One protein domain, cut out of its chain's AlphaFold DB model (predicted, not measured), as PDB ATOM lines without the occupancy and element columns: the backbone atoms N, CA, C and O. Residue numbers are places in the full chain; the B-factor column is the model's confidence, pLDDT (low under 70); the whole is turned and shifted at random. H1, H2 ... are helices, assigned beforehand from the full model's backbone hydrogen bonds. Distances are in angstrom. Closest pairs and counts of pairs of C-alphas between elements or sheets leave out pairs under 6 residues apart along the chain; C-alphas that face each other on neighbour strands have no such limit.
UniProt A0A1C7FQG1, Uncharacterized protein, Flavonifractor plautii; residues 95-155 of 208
ATOM      1  N   LYS A  95      17.395  61.596  89.202       87.75
ATOM      2  CA  LYS A  95      17.003  61.772  87.801       87.75
ATOM      3  C   LYS A  95      18.046  61.185  86.849       87.75
ATOM      4  O   LYS A  95      17.683  60.450  85.938       87.75
ATOM      5  N   ALA A  96      19.330  61.449  87.086       88.50
ATOM      6  CA  ALA A  96      20.421  60.919  86.275       88.50
ATOM      7  C   ALA A  96      20.502  59.383  86.340       88.50
ATOM      8  O   ALA A  96      20.740  58.740  85.318       88.50
ATOM      9  N   ALA A  97      20.271  58.783  87.513       89.50
ATOM     10  CA  ALA A  97      20.204  57.333  87.670       89.50
ATOM     11  C   ALA A  97      19.036  56.732  86.870       89.50
ATOM     12  O   ALA A  97      19.247  55.793  86.096       89.50
ATOM     13  N   LYS A  98      17.835  57.323  86.975       89.94
ATOM     14  CA  LYS A  98      16.657  56.897  86.203       89.94
ATOM     15  C   LYS A  98      16.885  57.036  84.698       89.94
ATOM     16  O   LYS A  98      16.689  56.072  83.964       89.94
ATOM     17  N   GLU A  99      17.375  58.185  84.231       90.44
ATOM     18  CA  GLU A  99      17.691  58.411  82.813       90.44
ATOM     19  C   GLU A  99      18.733  57.417  82.291       90.44
ATOM     20  O   GLU A  99      18.569  56.871  81.201       90.44
ATOM     21  N   LYS A 100      19.782  57.122  83.069       91.56
ATOM     22  CA  LYS A 100      20.800  56.127  82.699       91.56
ATOM     23  C   LYS A 100      20.198  54.727  82.560       91.56
ATOM     24  O   LYS A 100      20.523  54.020  81.604       91.56
ATOM     25  N   ALA A 101      19.322  54.334  83.482       91.56
ATOM     26  CA  ALA A 101      18.656  53.037  83.440       91.56
ATOM     27  C   ALA A 101      17.698  52.922  82.244       91.56
ATOM     28  O   ALA A 101      17.730  51.919  81.529       91.56
ATOM     29  N   VAL A 102      16.908  53.966  81.964       92.00
ATOM     30  CA  VAL A 102      16.025  54.007  80.785       92.00
ATOM     31  C   VAL A 102      16.824  54.021  79.487       92.00
ATOM     32  O   VAL A 102      16.448  53.350  78.528       92.00
ATOM     33  N   ARG A 103      17.967  54.710  79.453       92.88
ATOM     34  CA  ARG A 103      18.854  54.710  78.286       92.88
ATOM     35  C   ARG A 103      19.331  53.300  77.948       92.88
ATOM     36  O   ARG A 103      19.160  52.863  76.815       92.88
ATOM     37  N   ALA A 104      19.835  52.568  78.943       92.75
ATOM     38  CA  ALA A 104      20.236  51.173  78.770       92.75
ATOM     39  C   ALA A 104      19.051  50.277  78.355       92.75
ATOM     40  O   ALA A 104      19.200  49.383  77.520       92.75
ATOM     41  N   TYR A 105      17.860  50.536  78.903       92.94
ATOM     42  CA  TYR A 105      16.642  49.816  78.542       92.94
ATOM     43  C   TYR A 105      16.262  50.013  77.067       92.94
ATOM     44  O   TYR A 105      16.082  49.032  76.345       92.94
ATOM     45  N   TYR A 106      16.187  51.252  76.584       93.12
ATOM     46  CA  TYR A 106      15.841  51.544  75.191       93.12
ATOM     47  C   TYR A 106      16.889  51.049  74.195       93.12
ATOM     48  O   TYR A 106      16.520  50.498  73.155       93.12
ATOM     49  N   GLU A 107      18.173  51.135  74.540       92.12
ATOM     50  CA  GLU A 107      19.244  50.526  73.748       92.12
ATOM     51  C   GLU A 107      19.039  49.008  73.616       92.12
ATOM     52  O   GLU A 107      19.130  48.471  72.509       92.12
ATOM     53  N   SER A 108      18.654  48.321  74.702       90.00
ATOM     54  CA  SER A 108      18.340  46.882  74.670       90.00
ATOM     55  C   SER A 108      17.117  46.534  73.808       90.00
ATOM     56  O   SER A 108      17.021  45.421  73.290       90.00
ATOM     57  N   LYS A 109      16.199  47.488  73.611       90.50
ATOM     58  CA  LYS A 109      15.010  47.359  72.752       90.50
ATOM     59  C   LYS A 109      15.274  47.775  71.299       90.50
ATOM     60  O   LYS A 109      14.353  47.768  70.491       90.50
ATOM     61  N   GLY A 110      16.516  48.118  70.951       88.12
ATOM     62  CA  GLY A 110      16.921  48.478  69.589       88.12
ATOM     63  C   GLY A 110      16.720  49.953  69.231       88.12
ATOM     64  O   GLY A 110      16.925  50.332  68.075       88.12
ATOM     65  N   ILE A 111      16.353  50.804  70.191       90.81
ATOM     66  CA  ILE A 111      16.291  52.256  70.011       90.81
ATOM     67  C   ILE A 111      17.681  52.819  70.330       90.81
ATOM     68  O   ILE A 111      18.111  52.836  71.479       90.81
ATOM     69  N   THR A 112      18.411  53.272  69.309       91.81
ATOM     70  CA  THR A 112      19.808  53.726  69.449       91.81
ATOM     71  C   THR A 112      20.050  55.062  68.740       91.81
ATOM     72  O   THR A 112      19.204  55.557  67.990       91.81
ATOM     73  N   GLY A 113      21.204  55.690  68.985       89.56
ATOM     74  CA  GLY A 113      21.614  56.918  68.297       89.56
ATOM     75  C   GLY A 113      20.632  58.081  68.489       89.56
ATOM     76  O   GLY A 113      20.191  58.352  69.601       89.56
ATOM     77  N   LYS A 114      20.260  58.774  67.403       90.69
ATOM     78  CA  LYS A 114      19.317  59.911  67.468       90.69
ATOM     79  C   LYS A 114      17.924  59.504  67.954       90.69
ATOM     80  O   LYS A 114      17.268  60.294  68.625       90.69
ATOM     81  N   SER A 115      17.488  58.285  67.634       89.38
ATOM     82  CA  SER A 115      16.198  57.746  68.071       89.38
ATOM     83  C   SER A 115      16.133  57.591  69.590       89.38
ATOM     84  O   SER A 115      15.093  57.846  70.188       89.38
ATOM     85  N   LEU A 116      17.260  57.255  70.225       92.75
ATOM     86  CA  LEU A 116      17.373  57.153  71.680       92.75
ATOM     87  C   LEU A 116      17.216  58.508  72.363       92.75
ATOM     88  O   LEU A 116      16.459  58.625  73.319       92.75
ATOM     89  N   ASP A 117      17.876  59.549  71.854       91.69
ATOM     90  CA  ASP A 117      17.750  60.889  72.435       91.69
ATOM     91  C   ASP A 117      16.324  61.455  72.277       91.69
ATOM     92  O   ASP A 117      15.868  62.225  73.123       91.69
ATOM     93  N   ILE A 118      15.604  61.068  71.216       91.88
ATOM     94  CA  ILE A 118      14.181  61.397  71.029       91.88
ATOM     95  C   ILE A 118      13.320  60.631  72.039       91.88
ATOM     96  O   ILE A 118      12.498  61.250  72.710       91.88
ATOM     97  N   ALA A 119      13.534  59.321  72.187       91.50
ATOM     98  CA  ALA A 119      12.773  58.485  73.114       91.50
ATOM     99  C   ALA A 119      12.961  58.918  74.577       91.50
ATOM    100  O   ALA A 119      11.982  59.047  75.305       91.50
ATOM    101  N   ILE A 120      14.193  59.228  75.002       92.38
ATOM    102  CA  ILE A 120      14.481  59.724  76.361       92.38
ATOM    103  C   ILE A 120      13.804  61.075  76.615       92.38
ATOM    104  O   ILE A 120      13.201  61.272  77.663       92.38
ATOM    105  N   ARG A 121      13.842  62.003  75.650       90.69
ATOM    106  CA  ARG A 121      13.134  63.286  75.793       90.69
ATOM    107  C   ARG A 121      11.620  63.101  75.854       90.69
ATOM    108  O   ARG A 121      10.972  63.743  76.675       90.69
ATOM    109  N   GLY A 122      11.079  62.224  75.010       88.75
ATOM    110  CA  GLY A 122       9.649  61.934  74.926       88.75
ATOM    111  C   GLY A 122       9.084  61.146  76.107       88.75
ATOM    112  O   GLY A 122       7.877  61.156  76.276       88.75
ATOM    113  N   SER A 123       9.931  60.509  76.922       90.00
ATOM    114  CA  SER A 123       9.529  59.707  78.090       90.00
ATOM    115  C   SER A 123       9.865  60.376  79.426       90.00
ATOM    116  O   SER A 123      10.009  59.713  80.448       90.00
ATOM    117  N   SER A 124      10.046  61.701  79.443       87.75
ATOM    118  CA  SER A 124      10.481  62.426  80.647       87.75
ATOM    119  C   SER A 124       9.524  62.243  81.836       87.75
ATOM    120  O   SER A 124       9.978  62.189  82.980       87.75
ATOM    121  N   GLU A 125       8.214  62.158  81.588       87.31
ATOM    122  CA  GLU A 125       7.204  61.954  82.636       87.31
ATOM    123  C   GLU A 125       7.262  60.529  83.188       87.31
ATOM    124  O   GLU A 125       7.337  60.336  84.404       87.31
ATOM    125  N   GLU A 126       7.340  59.539  82.301       89.31
ATOM    126  CA  GLU A 126       7.464  58.131  82.651       89.31
ATOM    127  C   GLU A 126       8.765  57.891  83.414       89.31
ATOM    128  O   GLU A 126       8.719  57.331  84.505       89.31
ATOM    129  N   ILE A 127       9.905  58.404  82.926       88.75
ATOM    130  CA  ILE A 127      11.215  58.334  83.596       88.75
ATOM    131  C   ILE A 127      11.126  58.875  85.026       88.75
ATOM    132  O   ILE A 127      11.662  58.256  85.944       88.75
ATOM    133  N   ASN A 128      10.451  60.006  85.248       87.44
ATOM    134  CA  ASN A 128      10.314  60.573  86.590       87.44
ATOM    135  C   ASN A 128       9.452  59.695  87.508       87.44
ATOM    136  O   ASN A 128       9.785  59.562  88.691       87.44
ATOM    137  N   ALA A 129       8.397  59.074  86.974       88.00
ATOM    138  CA  ALA A 129       7.494  58.187  87.707       88.00
ATOM    139  C   ALA A 129       8.073  56.784  87.978       88.00
ATOM    140  O   ALA A 129       7.559  56.080  88.844       88.00
ATOM    141  N   LEU A 130       9.151  56.377  87.294       88.06
ATOM    142  CA  LEU A 130       9.738  55.043  87.459       88.06
ATOM    143  C   LEU A 130      10.249  54.786  88.877       88.06
ATOM    144  O   LEU A 130      10.990  55.588  89.456       88.06
ATOM    145  N   GLU A 131       9.941  53.598  89.386       86.00
ATOM    146  CA  GLU A 131      10.597  53.042  90.562       86.00
ATOM    147  C   GLU A 131      11.860  52.280  90.151       86.00
ATOM    148  O   GLU A 131      11.858  51.463  89.224       86.00
ATOM    149  N   MET A 132      12.950  52.543  90.867       88.75
ATOM    150  CA  MET A 132      14.219  51.845  90.694       88.75
ATOM    151  C   MET A 132      14.376  50.764  91.764       88.75
ATOM    152  O   MET A 132      14.071  50.997  92.933       88.75
ATOM    153  N   ASP A 133      14.869  49.596  91.364       85.81
ATOM    154  CA  ASP A 133      15.347  48.527  92.239       85.81
ATOM    155  C   ASP A 133      16.877  48.460  92.124       85.81
ATOM    156  O   ASP A 133      17.443  47.848  91.209       85.81
ATOM    157  N   GLY A 134      17.556  49.214  92.994       83.25
ATOM    158  CA  GLY A 134      18.990  49.479  92.876       83.25
ATOM    159  C   GLY A 134      19.322  50.182  91.556       83.25
ATOM    160  O   GLY A 134      18.806  51.259  91.273       83.25
ATOM    161  N   ASP A 135      20.158  49.548  90.732       79.88
ATOM    162  CA  ASP A 135      20.584  50.077  89.428       79.88
ATOM    163  C   ASP A 135      19.628  49.722  88.270       79.88
ATOM    164  O   ASP A 135      19.905  50.044  87.112       79.88
ATOM    165  N   LYS A 136      18.517  49.022  88.542       85.12
ATOM    166  CA  LYS A 136      17.585  48.527  87.516       85.12
ATOM    167  C   LYS A 136      16.200  49.140  87.654       85.12
ATOM    168  O   LYS A 136      15.771  49.531  88.732       85.12
ATOM    169  N   ILE A 137      15.482  49.201  86.540       90.44
ATOM    170  CA  ILE A 137      14.075  49.604  86.523       90.44
ATOM    171  C   ILE A 137      13.254  48.466  87.132       90.44
ATOM    172  O   ILE A 137      13.374  47.326  86.681       90.44
ATOM    173  N   LYS A 138      12.443  48.769  88.148       91.19
ATOM    174  CA  LYS A 138      11.610  47.776  88.837       91.19
ATOM    175  C   LYS A 138      10.412  47.353  87.987       91.19
ATOM    176  O   LYS A 138      10.144  46.163  87.856       91.19
ATOM    177  N   ASP A 139       9.724  48.331  87.400       91.06
ATOM    178  CA  ASP A 139       8.603  48.128  86.484       91.06
ATOM    179  C   ASP A 139       8.823  48.936  85.204       91.06
ATOM    180  O   ASP A 139       8.877  50.164  85.228       91.06
ATOM    181  N   ALA A 140       8.985  48.233  84.084       89.38
ATOM    182  CA  ALA A 140       9.209  48.829  82.773       89.38
ATOM    183  C   ALA A 140       7.955  48.796  81.882       89.38
ATOM    184  O   ALA A 140       8.062  49.095  80.696       89.38
ATOM    185  N   SER A 141       6.778  48.451  82.418       90.75
ATOM    186  CA  SER A 141       5.552  48.242  81.631       90.75
ATOM    187  C   SER A 141       5.164  49.474  80.805       90.75
ATOM    188  O   SER A 141       4.933  49.356  79.604       90.75
ATOM    189  N   ALA A 142       5.211  50.668  81.405       88.56
ATOM    190  CA  ALA A 142       4.949  51.926  80.698       88.56
ATOM    191  C   ALA A 142       5.981  52.203  79.586       88.56
ATOM    192  O   ALA A 142       5.635  52.655  78.496       88.56
ATOM    193  N   LEU A 143       7.258  51.870  79.819       91.44
ATOM    194  CA  LEU A 143       8.292  51.993  78.788       91.44
ATOM    195  C   LEU A 143       8.091  50.972  77.663       91.44
ATOM    196  O   LEU A 143       8.393  51.273  76.514       91.44
ATOM    197  N   ASP A 144       7.604  49.770  77.971       90.38
ATOM    198  CA  ASP A 144       7.260  48.746  76.983       90.38
ATOM    199  C   ASP A 144       6.075  49.164  76.103       90.38
ATOM    200  O   ASP A 144       6.107  48.923  74.895       90.38
ATOM    201  N   GLU A 145       5.050  49.798  76.676       91.25
ATOM    202  CA  GLU A 145       3.933  50.374  75.919       91.25
ATOM    203  C   GLU A 145       4.420  51.480  74.981       91.25
ATOM    204  O   GLU A 145       4.151  51.421  73.780       91.25
ATOM    205  N   LEU A 146       5.241  52.406  75.486       90.25
ATOM    206  CA  LEU A 146       5.861  53.445  74.664       90.25
ATOM    207  C   LEU A 146       6.706  52.859  73.529       90.25
ATOM    208  O   LEU A 146       6.616  53.331  72.400       90.25
ATOM    209  N   VAL A 147       7.502  51.817  73.791       91.75
ATOM    210  CA  VAL A 147       8.317  51.148  72.760       91.75
ATOM    211  C   VAL A 147       7.451  50.495  71.683       91.75
ATOM    212  O   VAL A 147       7.799  50.558  70.505       91.75
ATOM    213  N   LYS A 148       6.338  49.863  72.065       89.44
ATOM    214  CA  LYS A 148       5.455  49.140  71.136       89.44
ATOM    215  C   LYS A 148       4.539  50.051  70.332       89.44
ATOM    216  O   LYS A 148       4.192  49.686  69.213       89.44
ATOM    217  N   ASP A 149       4.143  51.183  70.894       91.75
ATOM    218  CA  ASP A 149       3.208  52.110  70.269       91.75
ATOM    219  C   ASP A 149       3.955  53.324  69.698       91.75
ATOM    220  O   ASP A 149       4.365  53.327  68.531       91.75
ATOM    221  N   THR A 150       4.226  54.318  70.545       89.31
ATOM    222  CA  THR A 150       4.759  55.631  70.151       89.31
ATOM    223  C   THR A 150       6.160  55.563  69.530       89.31
ATOM    224  O   THR A 150       6.464  56.285  68.581       89.31
ATOM    225  N   PHE A 151       7.028  54.686  70.034       91.38
ATOM    226  CA  PHE A 151       8.417  54.541  69.592       91.38
ATOM    227  C   PHE A 151       8.639  53.323  68.692       91.38
ATOM    228  O   PHE A 151       9.783  53.007  68.371       91.38
ATOM    229  N   SER A 152       7.574  52.674  68.215       89.06
ATOM    230  CA  SER A 152       7.674  51.522  67.307       89.06
ATOM    231  C   SER A 152       8.518  51.823  66.063       89.06
ATOM    232  O   SER A 152       9.378  51.032  65.680       89.06
ATOM    233  N   GLY A 153       8.346  53.014  65.478       87.06
ATOM    234  CA  GLY A 153       9.130  53.491  64.334       87.06
ATOM    235  C   GLY A 153      10.566  53.922  64.663       87.06
ATOM    236  O   GLY A 153      11.349  54.180  63.751       87.06
ATOM    237  N   LEU A 154      10.921  54.017  65.946       88.62
ATOM    238  CA  LEU A 154      12.264  54.367  66.418       88.62
ATOM    239  C   LEU A 154      13.148  53.136  66.651       88.62
ATOM    240  O   LEU A 154      14.369  53.277  66.770       88.62
ATOM    241  N   VAL A 155      12.545  51.944  66.715       88.06
ATOM    242  CA  VAL A 155      13.253  50.671  66.849       88.06
ATOM    243  C   VAL A 155      14.007  50.372  65.555       88.06
ATOM    244  O   VAL A 155      13.443  50.368  64.459       88.06
TER     245      VAL A 155
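Overview. This is residues 95 to 155 of the 208 residues of an uncharacterized protein of Flavonifractor plautii (UniProt A0A1C7FQG1). The longest helix, H1, forms one side of a small helical body; the chain then folds back over it, H2 packing on its later part and H3 on its earlier part. After a long loop, H4 runs back beside the body, with few contacts to H1 and H3. The printed part has 61 residues with four named helices, H1, H2, H3 and H4 in chain order, no named strand, and the class all helix. It is compact, with a radius of gyration of the C-alphas of 10.3 A, and only just elongated, spanning 30 by 19 by 19 A.

Along the chain. H1, residues 95 to 108, begins at C-alpha 95 (17.003, 61.772, 87.801) and is 19.9 A long. H2, residues 113 to 122, is 14.6 A long. H3 is residues 124 to 129, 8.8 A. H4, residues 141 to 148, is 10.5 A long and ends at C-alpha 148 (5.455, 49.140, 71.136).

Arrangement. H1 touches H2 at a steep tilt of 49 degrees, opposite ways; their closest C-alphas, of Tyr 106 and Leu 116, are 6.8 A apart. H1 touches H3, only just about perpendicular at 71 degrees, with the C-alphas of Lys 98 and Ile 127 closest at 6.2 A. H2 and H3 meet only through their link. H4 is close to H3 but not clearly touching, the closest C-alphas being those of Glu 126 and Ala 142, 7.0 A apart. H4 is likewise close to H1 but not clearly touching, with the C-alphas of Tyr 106 and Val 147 closest at 7.9 A. H2 and H4 are apart. In H1, H2, H3 and H4 every O i to N i+4 pair is within hydrogen-bond range.

Size, cuts and confidence. The C-alphas farthest apart, of Gly 134 and Gly 153, are 30.5 A apart. The link from H3 to H4 is long, with 11 residues; within it residues 132 to 133 pair antiparallel with residues 136 to 137. The printed part has no cut. Its mean pLDDT is 89.7, and no printed residue is under 70.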